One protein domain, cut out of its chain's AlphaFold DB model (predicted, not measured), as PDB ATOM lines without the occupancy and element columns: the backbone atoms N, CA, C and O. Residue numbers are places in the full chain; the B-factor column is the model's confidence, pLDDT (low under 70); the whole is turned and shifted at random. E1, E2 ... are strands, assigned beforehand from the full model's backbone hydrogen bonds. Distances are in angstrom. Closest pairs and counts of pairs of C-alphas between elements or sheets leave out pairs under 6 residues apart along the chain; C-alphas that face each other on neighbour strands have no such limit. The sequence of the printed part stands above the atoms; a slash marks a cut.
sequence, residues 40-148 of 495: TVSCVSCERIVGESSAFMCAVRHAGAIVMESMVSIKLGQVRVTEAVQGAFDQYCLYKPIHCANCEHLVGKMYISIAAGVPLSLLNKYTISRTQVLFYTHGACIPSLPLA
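What this domain is: This is residues 40 to 148 of the 495 residues of a protein of Terfezia boudieri ATCC MYA-4762 (UniProt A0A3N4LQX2). Two sheets make a sandwich that is only partly face to face: a strongly twisted sheet of six strands, E3 to E8, and a small sheet of three strands, E2, E1 and E9, whose strands cross those of the large one. The long loops of residues 77 to 93 and 114 to 125 lie toward one end of the longest axis, and the tail after E9 lies toward the other. The printed part has 109 residues with no named helix and nine named strands, E1 to E9 in order along the chain; the class is all strand, though under half of the residues, 44, are in named strands. Both sheets are antiparallel, in the orders E3, E4, E8, E7, E6, E5 and E2, E1, E9. The whole is compact, with a radius of gyration of the C-alphas of 13.7 A, and elongated in outline, spanning 43 by 25 by 25 A.

How they stand to each other: E1, residues 40 to 43, and E2, residues 49 to 52, form a hairpin, with N 41 and O 51 2.8 A apart, within hydrogen-bond range. After a tight link, E3, residues 56 to 60, begins the other sheet as an edge strand and forms a hairpin with E4, residues 65 to 68; N 57 and O 67 are 2.9 A apart. E5, residues 74 to 76, is the other edge strand. E5, E6, residues 94 to 100, E7, residues 106 to 113, and E8, residues 126 to 129, form a meander, each strand the antiparallel neighbour of the one before. Here N 99 and O 75 are 2.9 A apart, N 98 and O 108 2.8 A, and N 127 and O 109 2.8 A. E8 is also the antiparallel neighbour of E4, with N 66 and O 128 2.9 A apart. E9, residues 133 to 137, is the antiparallel neighbour of E1, with N 42 and O 134 2.9 A apart. The strands of the two sheets stand at 89 degrees to each other; for instance, the closest C-alphas of E1 and E6, Cys 43 and Cys 100, are 6.7 A apart. E3 and E9 are apart.

Where its parts are: E1 begins at C-alpha 40 (40.491, -3.616, 5.468) and is 10.3 A long. E2 measures 8.1 A, E3 11.8 A, E4 10.0 A and E5 6.7 A. E6 begins at C-alpha 94 (55.013, 10.169, 24.537) and is 19.8 A long; E7 measures 19.6 A and E8 9.8 A. E9, 13.2 A, ends at C-alpha 137 (35.135, -2.432, 1.974).

The domain as a whole: The two C-alphas farthest apart, those of Ala 116 and Cys 141, are 43.2 A apart. The printed part has no cut; the links E5 to E6 and E7 to E8 are long. Mean pLDDT of the printed part is 88.6, with residue 84, residues 86 to 87 and residues 140 to 148 under 70.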
ATOM      1  N   THR A  40      39.035  -3.533   5.300       93.56
ATOM      2  CA  THR A  40      40.491  -3.616   5.468       93.56
ATOM      3  C   THR A  40      41.114  -2.231   5.365       93.56
ATOM      4  O   THR A  40      40.657  -1.374   4.606       93.56
ATOM      5  N   VAL A  41      42.148  -2.005   6.170       94.81
ATOM      6  CA  VAL A  41      42.912  -0.758   6.243       94.81
ATOM      7  C   VAL A  41      44.288  -1.027   5.650       94.81
ATOM      8  O   VAL A  41      44.999  -1.915   6.121       94.81
ATOM      9  N   SER A  42      44.680  -0.260   4.638       95.38
ATOM     10  CA  SER A  42      45.941  -0.422   3.904       95.38
ATOM     11  C   SER A  42      46.784   0.846   3.945       95.38
ATOM     12  O   SER A  42      46.255   1.949   3.987       95.38
ATOM     13  N   CYS A  43      48.109   0.713   3.904       96.31
ATOM     14  CA  CYS A  43      49.015   1.860   3.826       96.31
ATOM     15  C   CYS A  43      48.825   2.628   2.505       96.31
ATOM     16  O   CYS A  43      48.911   2.019   1.440       96.31
ATOM     17  N   VAL A  44      48.658   3.957   2.555       94.62
ATOM     18  CA  VAL A  44      48.441   4.786   1.348       94.62
ATOM     19  C   VAL A  44      49.606   4.731   0.347       94.62
ATOM     20  O   VAL A  44      49.401   4.841  -0.854       94.62
ATOM     21  N   SER A  45      50.834   4.511   0.828       95.19
ATOM     22  CA  SER A  45      52.050   4.540   0.003       95.19
ATOM     23  C   SER A  45      52.308   3.250  -0.793       95.19
ATOM     24  O   SER A  45      52.948   3.312  -1.841       95.19
ATOM     25  N   CYS A  46      51.879   2.083  -0.299       95.19
ATOM     26  CA  CYS A  46      52.193   0.792  -0.936       95.19
ATOM     27  C   CYS A  46      51.050  -0.231  -0.925       95.19
ATOM     28  O   CYS A  46      51.293  -1.409  -1.183       95.19
ATOM     29  N   GLU A  47      49.836   0.192  -0.561       94.75
ATOM     30  CA  GLU A  47      48.587  -0.592  -0.516       94.75
ATOM     31  C   GLU A  47      48.608  -1.860   0.359       94.75
ATOM     32  O   GLU A  47      47.604  -2.565   0.477       94.75
ATOM     33  N   ARG A  48      49.718  -2.148   1.047       96.19
ATOM     34  CA  ARG A  48      49.822  -3.284   1.961       96.19
ATOM     35  C   ARG A  48      48.853  -3.116   3.128       96.19
ATOM     36  O   ARG A  48      48.890  -2.092   3.813       96.19
ATOM     37  N   ILE A  49      48.060  -4.155   3.381       96.50
ATOM     38  CA  ILE A  49      47.122  -4.231   4.506       96.50
ATOM     39  C   ILE A  49      47.886  -4.088   5.825       96.50
ATOM     40  O   ILE A  49      48.862  -4.807   6.077       96.50
ATOM     41  N   VAL A  50      47.422  -3.152   6.652       97.19
ATOM     42  CA  VAL A  50      47.940  -2.830   7.985       97.19
ATOM     43  C   VAL A  50      46.928  -3.089   9.113       97.19
ATOM     44  O   VAL A  50      47.324  -3.143  10.273       97.19
ATOM     45  N   GLY A  51      45.645  -3.303   8.807       96.00
ATOM     46  CA  GLY A  51      44.617  -3.646   9.795       96.00
ATOM     47  C   GLY A  51      43.267  -4.008   9.171       96.00
ATOM     48  O   GLY A  51      43.107  -3.979   7.951       96.00
ATOM     49  N   GLU A  52      42.289  -4.332  10.013       95.12
ATOM     50  CA  GLU A  52      40.908  -4.658   9.631       95.12
ATOM     51  C   GLU A  52      39.892  -4.157  10.673       95.12
ATOM     52  O   GLU A  52      40.235  -3.928  11.834       95.12
ATOM     53  N   SER A  53      38.633  -3.981  10.268       92.75
ATOM     54  CA  SER A  53      37.570  -3.379  11.087       92.75
ATOM     55  C   SER A  53      37.200  -4.165  12.344       92.75
ATOM     56  O   SER A  53      36.630  -3.578  13.257       92.75
ATOM     57  N   SER A  54      37.539  -5.455  12.428       92.88
ATOM     58  CA  SER A  54      37.359  -6.268  13.643       92.88
ATOM     59  C   SER A  54      38.141  -5.715  14.843       92.88
ATOM     60  O   SER A  54      37.740  -5.906  15.985       92.88
ATOM     61  N   ALA A  55      39.241  -5.004  14.572       94.81
ATOM     62  CA  ALA A  55      40.122  -4.402  15.561       94.81
ATOM     63  C   ALA A  55      39.888  -2.890  15.739       94.81
ATOM     64  O   ALA A  55      40.696  -2.230  16.393       94.81
ATOM     65  N   PHE A  56      38.841  -2.313  15.140       93.75
ATOM     66  CA  PHE A  56      38.496  -0.903  15.330       93.75
ATOM     67  C   PHE A  56      37.979  -0.658  16.754       93.75
ATOM     68  O   PHE A  56      37.129  -1.397  17.240       93.75
ATOM     69  N   MET A  57      38.472   0.396  17.409       92.62
ATOM     70  CA  MET A  57      38.017   0.805  18.742       92.62
ATOM     71  C   MET A  57      37.181   2.085  18.697       92.62
ATOM     72  O   MET A  57      36.049   2.098  19.165       92.62
ATOM     73  N   CYS A  58      37.739   3.171  18.159       90.44
ATOM     74  CA  CYS A  58      37.054   4.459  18.046       90.44
ATOM     75  C   CYS A  58      37.723   5.368  17.001       90.44
ATOM     76  O   CYS A  58      38.815   5.080  16.504       90.44
ATOM     77  N   ALA A  59      37.072   6.485  16.669       89.81
ATOM     78  CA  ALA A  59      37.623   7.525  15.804       89.81
ATOM     79  C   ALA A  59      37.787   8.842  16.577       89.81
ATOM     80  O   ALA A  59      36.835   9.363  17.154       89.81
ATOM     81  N   VAL A  60      38.990   9.414  16.546       86.94
ATOM     82  CA  VAL A  60      39.300  10.710  17.158       86.94
ATOM     83  C   VAL A  60      39.101  11.790  16.098       86.94
ATOM     84  O   VAL A  60      40.023  12.132  15.354       86.94
ATOM     85  N   ARG A  61      37.863  12.294  15.991       82.94
ATOM     86  CA  ARG A  61      37.432  13.190  14.900       82.94
ATOM     87  C   ARG A  61      38.326  14.434  14.771       82.94
ATOM     88  O   ARG A  61      38.821  14.700  13.682       82.94
ATOM     89  N   HIS A  62      38.613  15.122  15.880       79.00
ATOM     90  CA  HIS A  62      39.458  16.329  15.909       79.00
ATOM     91  C   HIS A  62      40.932  16.077  15.532       79.00
ATOM     92  O   HIS A  62      41.621  16.994  15.103       79.00
ATOM     93  N   ALA A  63      41.414  14.838  15.660       79.00
ATOM     94  CA  ALA A  63      42.772  14.440  15.289       79.00
ATOM     95  C   ALA A  63      42.872  13.878  13.859       79.00
ATOM     96  O   ALA A  63      43.961  13.509  13.416       79.00
ATOM     97  N   GLY A  64      41.741  13.717  13.157       86.94
ATOM     98  CA  GLY A  64      41.692  13.009  11.877       86.94
ATOM     99  C   GLY A  64      42.213  11.568  11.970       86.94
ATOM    100  O   GLY A  64      42.827  11.079  11.020       86.94
ATOM    101  N   ALA A  65      42.023  10.898  13.111       91.31
ATOM    102  CA  ALA A  65      42.657   9.615  13.414       91.31
ATOM    103  C   ALA A  65      41.652   8.510  13.771       91.31
ATOM    104  O   ALA A  65      40.569   8.774  14.294       91.31
ATOM    105  N   ILE A  66      42.034   7.259  13.517       94.12
ATOM    106  CA  ILE A  66      41.320   6.060  13.976       94.12
ATOM    107  C   ILE A  66      42.184   5.294  14.974       94.12
ATOM    108  O   ILE A  66      43.409   5.282  14.864       94.12
ATOM    109  N   VAL A  67      41.544   4.637  15.932       95.38
ATOM    110  CA  VAL A  67      42.201   3.868  16.987       95.38
ATOM    111  C   VAL A  67      41.896   2.399  16.766       95.38
ATOM    112  O   VAL A  67      40.732   2.010  16.654       95.38
ATOM    113  N   MET A  68      42.946   1.587  16.697       96.44
ATOM    114  CA  MET A  68      42.847   0.146  16.503       96.44
ATOM    115  C   MET A  68      43.500  -0.606  17.663       96.44
ATOM    116  O   MET A  68      44.554  -0.219  18.172       96.44
ATOM    117  N   GLU A  69      42.874  -1.707  18.069       96.50
ATOM    118  CA  GLU A  69      43.382  -2.609  19.100       96.50
ATOM    119  C   GLU A  69      44.568  -3.439  18.602       96.50
ATOM    120  O   GLU A  69      45.531  -3.663  19.336       96.50
ATOM    121  N   SER A  70      44.522  -3.865  17.342       96.44
ATOM    122  CA  SER A  70      45.580  -4.639  16.708       96.44
ATOM    123  C   SER A  70      45.825  -4.187  15.271       96.44
ATOM    124  O   SER A  70      44.958  -3.609  14.614       96.44
ATOM    125  N   MET A  71      47.047  -4.428  14.806       96.31
ATOM    126  CA  MET A  71      47.523  -4.096  13.469       96.31
ATOM    127  C   MET A  71      48.489  -5.174  12.981       96.31
ATOM    128  O   MET A  71      49.153  -5.848  13.769       96.31
ATOM    129  N   VAL A  72      48.610  -5.292  11.663       96.38
ATOM    130  CA  VAL A  72      49.531  -6.199  10.968       96.38
ATOM    131  C   VAL A  72      50.492  -5.399  10.092       96.38
ATOM    132  O   VAL A  72      50.263  -4.231   9.809       96.38
ATOM    133  N   SER A  73      51.587  -6.011   9.631       96.88
ATOM    134  CA  SER A  73      52.520  -5.375   8.679       96.88
ATOM    135  C   SER A  73      53.031  -3.975   9.090       96.88
ATOM    136  O   SER A  73      53.260  -3.133   8.221       96.88
ATOM    137  N   ILE A  74      53.253  -3.726  10.383       97.44
ATOM    138  CA  ILE A  74      53.803  -2.465  10.913       97.44
ATOM    139  C   ILE A  74      55.136  -2.661  11.651       97.44
ATOM    140  O   ILE A  74      55.454  -3.750  12.123       97.44
ATOM    141  N   LYS A  75      55.911  -1.577  11.753       97.75
ATOM    142  CA  LYS A  75      57.131  -1.427  12.560       97.75
ATOM    143  C   LYS A  75      56.935  -0.258  13.526       97.75
ATOM    144  O   LYS A  75      56.586   0.841  13.098       97.75
ATOM    145  N   LEU A  76      57.193  -0.467  14.815       97.31
ATOM    146  CA  LEU A  76      57.228   0.615  15.801       97.31
ATOM    147  C   LEU A  76      58.630   1.235  15.837       97.31
ATOM    148  O   LEU A  76      59.617   0.517  15.979       97.31
ATOM    149  N   GLY A  77      58.712   2.559  15.714       95.50
ATOM    150  CA  GLY A  77      59.966   3.297  15.860       95.50
ATOM    151  C   GLY A  77      60.393   3.492  17.320       95.50
ATOM    152  O   GLY A  77      59.782   2.973  18.256       95.50
ATOM    153  N   GLN A  78      61.451   4.281  17.512       95.81
ATOM    154  CA  GLN A  78      61.885   4.746  18.833       95.81
ATOM    155  C   GLN A  78      60.866   5.721  19.444       95.81
ATOM    156  O   GLN A  78      60.100   6.356  18.720       95.81
ATOM    157  N   VAL A  79      60.856   5.832  20.775       95.00
ATOM    158  CA  VAL A  79      59.961   6.756  21.490       95.00
ATOM    159  C   VAL A  79      60.289   8.199  21.105       95.00
ATOM    160  O   VAL A  79      61.456   8.579  21.044       95.00
ATOM    161  N   ARG A  80      59.252   8.993  20.853       92.12
ATOM    162  CA  ARG A  80      59.301  10.432  20.595       92.12
ATOM    163  C   ARG A  80      58.326  11.147  21.527       92.12
ATOM    164  O   ARG A  80      57.344  10.555  21.975       92.12
ATOM    165  N   VAL A  81      58.603  12.416  21.789       87.75
ATOM    166  CA  VAL A  81      57.659  13.345  22.424       87.75
ATOM    167  C   VAL A  81      56.890  14.050  21.310       87.75
ATOM    168  O   VAL A  81      57.466  14.312  20.248       87.75
ATOM    169  N   THR A  82      55.609  14.348  21.502       81.75
ATOM    170  CA  THR A  82      54.922  15.290  20.611       81.75
ATOM    171  C   THR A  82      55.430  16.699  20.873       81.75
ATOM    172  O   THR A  82      55.503  17.134  22.022       81.75
ATOM    173  N   GLU A  83      55.789  17.412  19.808       78.56
ATOM    174  CA  GLU A  83      56.215  18.807  19.904       78.56
ATOM    175  C   GLU A  83      55.112  19.671  20.529       78.56
ATOM    176  O   GLU A  83      53.920  19.396  20.373       78.56
ATOM    177  N   ALA A  84      55.518  20.724  21.240       66.69
ATOM    178  CA  ALA A  84      54.621  21.656  21.913       66.69
ATOM    179  C   ALA A  84      53.945  22.623  20.919       66.69
ATOM    180  O   ALA A  84      54.065  23.841  21.034       66.69
ATOM    181  N   VAL A  85      53.252  22.078  19.917       72.62
ATOM    182  CA  VAL A  85      52.408  22.852  19.005       72.62
ATOM    183  C   VAL A  85      51.166  23.274  19.782       72.62
ATOM    184  O   VAL A  85      50.357  22.439  20.182       72.62
ATOM    185  N   GLN A  86      51.039  24.576  20.027       67.50
ATOM    186  CA  GLN A  86      49.967  25.136  20.841       67.50
ATOM    187  C   GLN A  86      48.595  24.813  20.227       67.50
ATOM    188  O   GLN A  86      48.323  25.169  19.081       67.50
ATOM    189  N   GLY A  87      47.746  24.116  20.988       68.12
ATOM    190  CA  GLY A  87      46.428  23.652  20.535       68.12
ATOM    191  C   GLY A  87      46.404  22.262  19.884       68.12
ATOM    192  O   GLY A  87      45.332  21.805  19.493       68.12
ATOM    193  N   ALA A  88      47.535  21.554  19.781       78.25
ATOM    194  CA  ALA A  88      47.533  20.148  19.379       78.25
ATOM    195  C   ALA A  88      46.939  19.262  20.488       78.25
ATOM    196  O   ALA A  88      47.350  19.341  21.643       78.25
ATOM    197  N   PHE A  89      45.998  18.378  20.140       81.69
ATOM    198  CA  PHE A  89      45.304  17.533  21.124       81.69
ATOM    199  C   PHE A  89      46.240  16.571  21.882       81.69
ATOM    200  O   PHE A  89      45.943  16.199  23.011       81.69
ATOM    201  N   ASP A  90      47.358  16.165  21.274       83.12
ATOM    202  CA  ASP A  90      48.342  15.240  21.841       83.12
ATOM    203  C   ASP A  90      49.636  15.936  22.299       83.12
ATOM    204  O   ASP A  90      50.700  15.310  22.358       83.12
ATOM    205  N   GLN A  91      49.556  17.229  22.643       85.81
ATOM    206  CA  GLN A  91      50.668  17.998  23.206       85.81
ATOM    207  C   GLN A  91      51.276  17.274  24.426       85.81
ATOM    208  O   GLN A  91      50.564  16.690  25.243       85.81
ATOM    209  N   TYR A  92      52.610  17.272  24.531       85.12
ATOM    210  CA  TYR A  92      53.381  16.627  25.611       85.12
ATOM    211  C   TYR A  92      53.201  15.102  25.783       85.12
ATOM    212  O   TYR A  92      53.742  14.523  26.726       85.12
ATOM    213  N   CYS A  93      52.506  14.414  24.873       92.12
ATOM    214  CA  CYS A  93      52.388  12.957  24.924       92.12
ATOM    215  C   CYS A  93      53.696  12.259  24.492       92.12
ATOM    216  O   CYS A  93      54.475  12.774  23.686       92.12
ATOM    217  N   LEU A  94      53.929  11.044  24.997       94.62
ATOM    218  CA  LEU A  94      55.013  10.169  24.537       94.62
ATOM    219  C   LEU A  94      54.437   9.105  23.612       94.62
ATOM    220  O   LEU A  94      53.505   8.401  23.997       94.62
ATOM    221  N   TYR A  95      55.012   8.924  22.426       96.12
ATOM    222  CA  TYR A  95      54.523   7.957  21.445       96.12
ATOM    223  C   TYR A  95      55.654   7.229  20.714       96.12
ATOM    224  O   TYR A  95      56.769   7.725  20.589       96.12
ATOM    225  N   LYS A  96      55.363   6.039  20.179       97.38
ATOM    226  CA  LYS A  96      56.176   5.407  19.128       97.38
ATOM    227  C   LYS A  96      55.528   5.674  17.768       97.38
ATOM    228  O   LYS A  96      54.341   5.386  17.618       97.38
ATOM    229  N   PRO A  97      56.259   6.200  16.773       97.00
ATOM    230  CA  PRO A  97      55.746   6.327  15.416       97.00
ATOM    231  C   PRO A  97      55.540   4.935  14.802       97.00
ATOM    232  O   PRO A  97      56.419   4.071  14.878       97.00
ATOM    233  N   ILE A  98      54.368   4.722  14.209       97.75
ATOM    234  CA  ILE A  98      53.973   3.490  13.523       97.75
ATOM    235  C   ILE A  98      54.329   3.650  12.046       97.75
ATOM    236  O   ILE A  98      53.747   4.489  11.364       97.75
ATOM    237  N   HIS A  99      55.241   2.826  11.543       98.19
ATOM    238  CA  HIS A  99      55.619   2.796  10.131       98.19
ATOM    239  C   HIS A  99      55.081   1.530   9.458       98.19
ATOM    240  O   HIS A  99      54.992   0.476  10.090       98.19
ATOM    241  N   CYS A 100      54.771   1.586   8.165       98.19
ATOM    242  CA  CYS A 100      54.489   0.383   7.387       98.19
ATOM    243  C   CYS A 100      55.745  -0.502   7.327       98.19
ATOM    244  O   CYS A 100      56.822  -0.041   6.958       98.19
ATOM    245  N   ALA A 101      55.632  -1.798   7.622       97.81
ATOM    246  CA  ALA A 101      56.780  -2.707   7.610       97.81
ATOM    247  C   ALA A 101      57.425  -2.882   6.221       97.81
ATOM    248  O   ALA A 101      58.563  -3.344   6.142       97.81
ATOM    249  N   ASN A 102      56.699  -2.521   5.155       97.88
ATOM    250  CA  ASN A 102      57.058  -2.750   3.757       97.88
ATOM    251  C   ASN A 102      57.771  -1.564   3.098       97.88
ATOM    252  O   ASN A 102      58.856  -1.746   2.562       97.88
ATOM    253  N   CYS A 103      57.171  -0.371   3.142       97.44
ATOM    254  CA  CYS A 103      57.738   0.850   2.554       97.44
ATOM    255  C   CYS A 103      58.271   1.853   3.590       97.44
ATOM    256  O   CYS A 103      58.723   2.923   3.209       97.44
ATOM    257  N   GLU A 104      58.178   1.537   4.887       97.44
ATOM    258  CA  GLU A 104      58.608   2.389   6.011       97.44
ATOM    259  C   GLU A 104      57.907   3.758   6.103       97.44
ATOM    260  O   GLU A 104      58.245   4.579   6.949       97.44
ATOM    261  N   HIS A 105      56.849   3.961   5.312       97.19
ATOM    262  CA  HIS A 105      55.962   5.124   5.371       97.19
ATOM    263  C   HIS A 105      55.319   5.283   6.754       97.19
ATOM    264  O   HIS A 105      54.882   4.292   7.346       97.19
ATOM    265  N   LEU A 106      55.227   6.516   7.259       96.88
ATOM    266  CA  LEU A 106      54.616   6.819   8.555       96.88
ATOM    267  C   LEU A 106      53.085   6.714   8.462       96.88
ATOM    268  O   LEU A 106      52.443   7.455   7.728       96.88
ATOM    269  N   VAL A 107      52.504   5.795   9.232       96.81
ATOM    270  CA  VAL A 107      51.065   5.479   9.241       96.81
ATOM    271  C   VAL A 107      50.354   6.084  10.461       96.81
ATOM    272  O   VAL A 107      49.172   6.420  10.391       96.81
ATOM    273  N   GLY A 108      51.050   6.258  11.589       96.00
ATOM    274  CA  GLY A 108      50.426   6.775  12.811       96.00
ATOM    275  C   GLY A 108      51.339   6.840  14.032       96.00
ATOM    276  O   GLY A 108      52.566   6.881  13.917       96.00
ATOM    277  N   LYS A 109      50.724   6.833  15.216       96.50
ATOM    278  CA  LYS A 109      51.355   6.921  16.539       96.50
ATOM    279  C   LYS A 109      50.766   5.860  17.477       96.50
ATOM    280  O   LYS A 109      49.572   5.583  17.438       96.50
ATOM    281  N   MET A 110      51.585   5.287  18.351       96.81
ATOM    282  CA  MET A 110      51.138   4.472  19.486       96.81
ATOM    283  C   MET A 110      51.576   5.174  20.771       96.81
ATOM    284  O   MET A 110      52.777   5.244  21.041       96.81
ATOM    285  N   TYR A 111      50.632   5.731  21.530       95.69
ATOM    286  CA  TYR A 111      50.940   6.500  22.738       95.69
ATOM    287  C   TYR A 111      51.343   5.576  23.889       95.69
ATOM    288  O   TYR A 111      50.707   4.556  24.127       95.69
ATOM    289  N   ILE A 112      52.414   5.930  24.596       96.00
ATOM    290  CA  ILE A 112      52.967   5.212  25.760       96.00
ATOM    291  C   ILE A 112      52.750   6.021  27.041       96.00
ATOM    292  O   ILE A 112      52.627   5.449  28.118       96.00
ATOM    293  N   SER A 113      52.685   7.346  26.914       94.19
ATOM    294  CA  SER A 113      52.216   8.254  27.954       94.19
ATOM    295  C   SER A 113      51.334   9.313  27.307       94.19
ATOM    296  O   SER A 113      51.597   9.728  26.175       94.19
ATOM    297  N   ILE A 114      50.298   9.729  28.022       92.69
ATOM    298  CA  ILE A 114      49.296  10.694  27.576       92.69
ATOM    299  C   ILE A 114      49.172  11.811  28.614       92.69
ATOM    300  O   ILE A 114      49.334  11.564  29.810       92.69
ATOM    301  N   ALA A 115      48.917  13.034  28.156       88.00
ATOM    302  CA  ALA A 115      48.686  14.177  29.032       88.00
ATOM    303  C   ALA A 115      47.285  14.126  29.673       88.00
ATOM    304  O   ALA A 115      46.385  13.435  29.186       88.00
ATOM    305  N   ALA A 116      47.082  14.889  30.750       82.12
ATOM    306  CA  ALA A 116      45.752  15.087  31.322       82.12
ATOM    307  C   ALA A 116      44.801  15.692  30.266       82.12
ATOM    308  O   ALA A 116      45.179  16.609  29.540       82.12
ATOM    309  N   GLY A 117      43.585  15.150  30.160       83.31
ATOM    310  CA  GLY A 117      42.599  15.525  29.135       83.31
ATOM    311  C   GLY A 117      42.660  14.705  27.836       83.31
ATOM    312  O   GLY A 117      41.695  14.706  27.075       83.31
ATOM    313  N   VAL A 118      43.729  13.938  27.593       87.19
ATOM    314  CA  VAL A 118      43.801  13.007  26.453       87.19
ATOM    315  C   VAL A 118      43.086  11.690  26.809       87.19
ATOM    316  O   VAL A 118      43.325  11.148  27.890       87.19
ATOM    317  N   PRO A 119      42.221  11.124  25.940       88.56
ATOM    318  CA  PRO A 119      41.478   9.904  26.263       88.56
ATOM    319  C   PRO A 119      42.376   8.692  26.563       88.56
ATOM    320  O   PRO A 119      43.216   8.308  25.744       88.56
ATOM    321  N   LEU A 120      42.130   8.008  27.691       90.06
ATOM    322  CA  LEU A 120      42.854   6.781  28.070       90.06
ATOM    323  C   LEU A 120      42.726   5.652  27.033       90.06
ATOM    324  O   LEU A 120      43.600   4.791  26.956       90.06
ATOM    325  N   SER A 121      41.685   5.673  26.195       88.38
ATOM    326  CA  SER A 121      41.491   4.739  25.079       88.38
ATOM    327  C   SER A 121      42.589   4.801  24.005       88.38
ATOM    328  O   SER A 121      42.686   3.884  23.194       88.38
ATOM    329  N   LEU A 122      43.443   5.832  24.008       92.12
ATOM    330  CA  LEU A 122      44.606   5.956  23.121       92.12
ATOM    331  C   LEU A 122      45.873   5.281  23.668       92.12
ATOM    332  O   LEU A 122      46.816   5.023  22.914       92.12
ATOM    333  N   LEU A 123      45.915   4.994  24.972       94.69
ATOM    334  CA  LEU A 123      47.107   4.499  25.649       94.69
ATOM    335  C   LEU A 123      47.417   3.051  25.240       94.69
ATOM    336  O   LEU A 123      46.610   2.142  25.418       94.69
ATOM    337  N   ASN A 124      48.618   2.835  24.704       96.19
ATOM    338  CA  ASN A 124      49.096   1.576  24.124       96.19
ATOM    339  C   ASN A 124      48.197   1.005  23.005       96.19
ATOM    340  O   ASN A 124      48.239  -0.196  22.734       96.19
ATOM    341  N   LYS A 125      47.412   1.856  22.331       97.19
ATOM    342  CA  LYS A 125      46.608   1.503  21.150       97.19
ATOM    343  C   LYS A 125      47.185   2.124  19.880       97.19
ATOM    344  O   LYS A 125      47.922   3.112  19.923       97.19
ATOM    345  N   TYR A 126      46.867   1.535  18.731       97.38
ATOM    346  CA  TYR A 126      47.403   1.974  17.448       97.38
ATOM    347  C   TYR A 126      46.554   3.114  16.882       97.38
ATOM    348  O   TYR A 126      45.473   2.883  16.347       97.38
ATOM    349  N   THR A 127      47.039   4.352  17.001       96.19
ATOM    350  CA  THR A 127      46.346   5.544  16.500       96.19
ATOM    351  C   THR A 127      46.864   5.893  15.105       96.19
ATOM    352  O   THR A 127      47.947   6.454  14.938       96.19
ATOM    353  N   ILE A 128      46.101   5.522  14.083       95.25
ATOM    354  CA  ILE A 128      46.425   5.699  12.664       95.25
ATOM    355  C   ILE A 128      45.886   7.045  12.184       95.25
ATOM    356  O   ILE A 128      44.729   7.376  12.444       95.25
ATOM    357  N   SER A 129      46.681   7.799  11.425       93.62
ATOM    358  CA  SER A 129      46.185   9.004  10.753       93.62
ATOM    359  C   SER A 129      45.387   8.620   9.506       93.62
ATOM    360  O   SER A 129      45.885   7.889   8.649       93.62
ATOM    361  N   ARG A 130      44.151   9.122   9.377       91.38
ATOM    362  CA  ARG A 130      43.224   8.769   8.287       91.38
ATOM    363  C   ARG A 130      43.761   9.136   6.899       91.38
ATOM    364  O   ARG A 130      43.396   8.476   5.936       91.38
ATOM    365  N   THR A 131      44.639  10.137   6.792       90.69
ATOM    366  CA  THR A 131      45.280  10.540   5.523       90.69
ATOM    367  C   THR A 131      46.423   9.612   5.100       90.69
ATOM    368  O   THR A 131      46.841   9.637   3.949       90.69
ATOM    369  N   GLN A 132      46.927   8.763   6.003       94.38
ATOM    370  CA  GLN A 132      48.055   7.859   5.734       94.38
ATOM    371  C   GLN A 132      47.613   6.425   5.385       94.38
ATOM    372  O   GLN A 132      48.453   5.532   5.200       94.38
ATOM    373  N   VAL A 133      46.300   6.194   5.277       93.44
ATOM    374  CA  VAL A 133      45.700   4.893   4.962       93.44
ATOM    375  C   VAL A 133      44.543   4.985   3.971       93.44
ATOM    376  O   VAL A 133      43.868   6.002   3.848       93.44
ATOM    377  N   LEU A 134      44.309   3.871   3.286       92.69
ATOM    378  CA  LEU A 134      43.171   3.614   2.413       92.69
ATOM    379  C   LEU A 134      42.260   2.576   3.069       92.69
ATOM    380  O   LEU A 134      42.744   1.667   3.748       92.69
ATOM    381  N   PHE A 135      40.955   2.684   2.829       90.69
ATOM    382  CA  PHE A 135      39.963   1.735   3.326       90.69
ATOM    383  C   PHE A 135      39.337   0.973   2.153       90.69
ATOM    384  O   PHE A 135      38.916   1.562   1.154       90.69
ATOM    385  N   TYR A 136      39.276  -0.349   2.282       88.81
ATOM    386  CA  TYR A 136      38.708  -1.252   1.287       88.81
ATOM    387  C   TYR A 136      37.565  -2.038   1.925       88.81
ATOM    388  O   TYR A 136      37.783  -2.908   2.770       88.81
ATOM    389  N   THR A 137      36.338  -1.733   1.515       87.38
ATOM    390  CA  THR A 137      35.135  -2.432   1.974       87.38
ATOM    391  C   THR A 137      34.970  -3.742   1.208       87.38
ATOM    392  O   THR A 137      34.866  -3.740  -0.018       87.38
ATOM    393  N   HIS A 138      34.917  -4.874   1.909       79.19
ATOM    394  CA  HIS A 138      34.696  -6.179   1.288       79.19
ATOM    395  C   HIS A 138      33.356  -6.200   0.536       79.19
ATOM    396  O   HIS A 138      32.314  -5.844   1.079       79.19
ATOM    397  N   GLY A 139      33.395  -6.618  -0.733       72.56
ATOM    398  CA  GLY A 139      32.243  -6.596  -1.642       72.56
ATOM    399  C   GLY A 139      32.125  -5.326  -2.495       72.56
ATOM    400  O   GLY A 139      31.424  -5.355  -3.504       72.56
ATOM    401  N   ALA A 140      32.852  -4.249  -2.175       65.75
ATOM    402  CA  ALA A 140      33.002  -3.103  -3.067       65.75
ATOM    403  C   ALA A 140      34.201  -3.314  -4.009       65.75
ATOM    404  O   ALA A 140      35.323  -3.546  -3.567       65.75
ATOM    405  N   CYS A 141      33.989  -3.185  -5.322       54.66
ATOM    406  CA  CYS A 141      35.059  -3.303  -6.327       54.66
ATOM    407  C   CYS A 141      35.975  -2.066  -6.416       54.66
ATOM    408  O   CYS A 141      36.809  -1.990  -7.316       54.66
ATOM    409  N   ILE A 142      35.784  -1.073  -5.544       61.56
ATOM    410  CA  ILE A 142      36.466   0.222  -5.574       61.56
ATOM    411  C   ILE A 142      36.894   0.542  -4.130       61.56
ATOM    412  O   ILE A 142      36.035   0.466  -3.246       61.56
ATOM    413  N   PRO A 143      38.171   0.888  -3.854       59.34
ATOM    414  CA  PRO A 143      38.543   1.463  -2.560       59.34
ATOM    415  C   PRO A 143      37.682   2.688  -2.267       59.34
ATOM    416  O   PRO A 143      37.390   3.466  -3.178       59.34
ATOM    417  N   SER A 144      37.323   2.919  -1.003       60.41
ATOM    418  CA  SER A 144      36.795   4.237  -0.661       60.41
ATOM    419  C   SER A 144      37.930   5.234  -0.880       60.41
ATOM    420  O   SER A 144      38.969   5.135  -0.218       60.41
ATOM    421  N   LEU A 145      37.744   6.144  -1.835       56.31
ATOM    422  CA  LEU A 145      38.711   7.197  -2.128       56.31
ATOM    423  C   LEU A 145      39.083   7.922  -0.824       56.31
ATOM    424  O   LEU A 145      38.205   8.102   0.032       56.31
ATOM    425  N   PRO A 146      40.350   8.344  -0.647       54.47
ATOM    426  CA  PRO A 146      40.681   9.249   0.444       54.47
ATOM    427  C   PRO A 146      39.740  10.458   0.372       54.47
ATOM    428  O   PRO A 146      39.414  10.924  -0.726       54.47
ATOM    429  N   LEU A 147      39.272  10.933   1.534       55.22
ATOM    430  CA  LEU A 147      38.500  12.176   1.608       55.22
ATOM    431  C   LEU A 147      39.264  13.246   0.831       55.22
ATOM    432  O   LEU A 147      40.459  13.412   1.063       55.22
ATOM    433  N   ALA A 148      38.584  13.912  -0.103       51.69
ATOM    434  CA  ALA A 148      39.228  14.842  -1.017       51.69
ATOM    435  C   ALA A 148      40.031  15.886  -0.229       51.69
ATOM    436  O   ALA A 148      39.466  16.650   0.550       51.69
TER     437      ALA A 148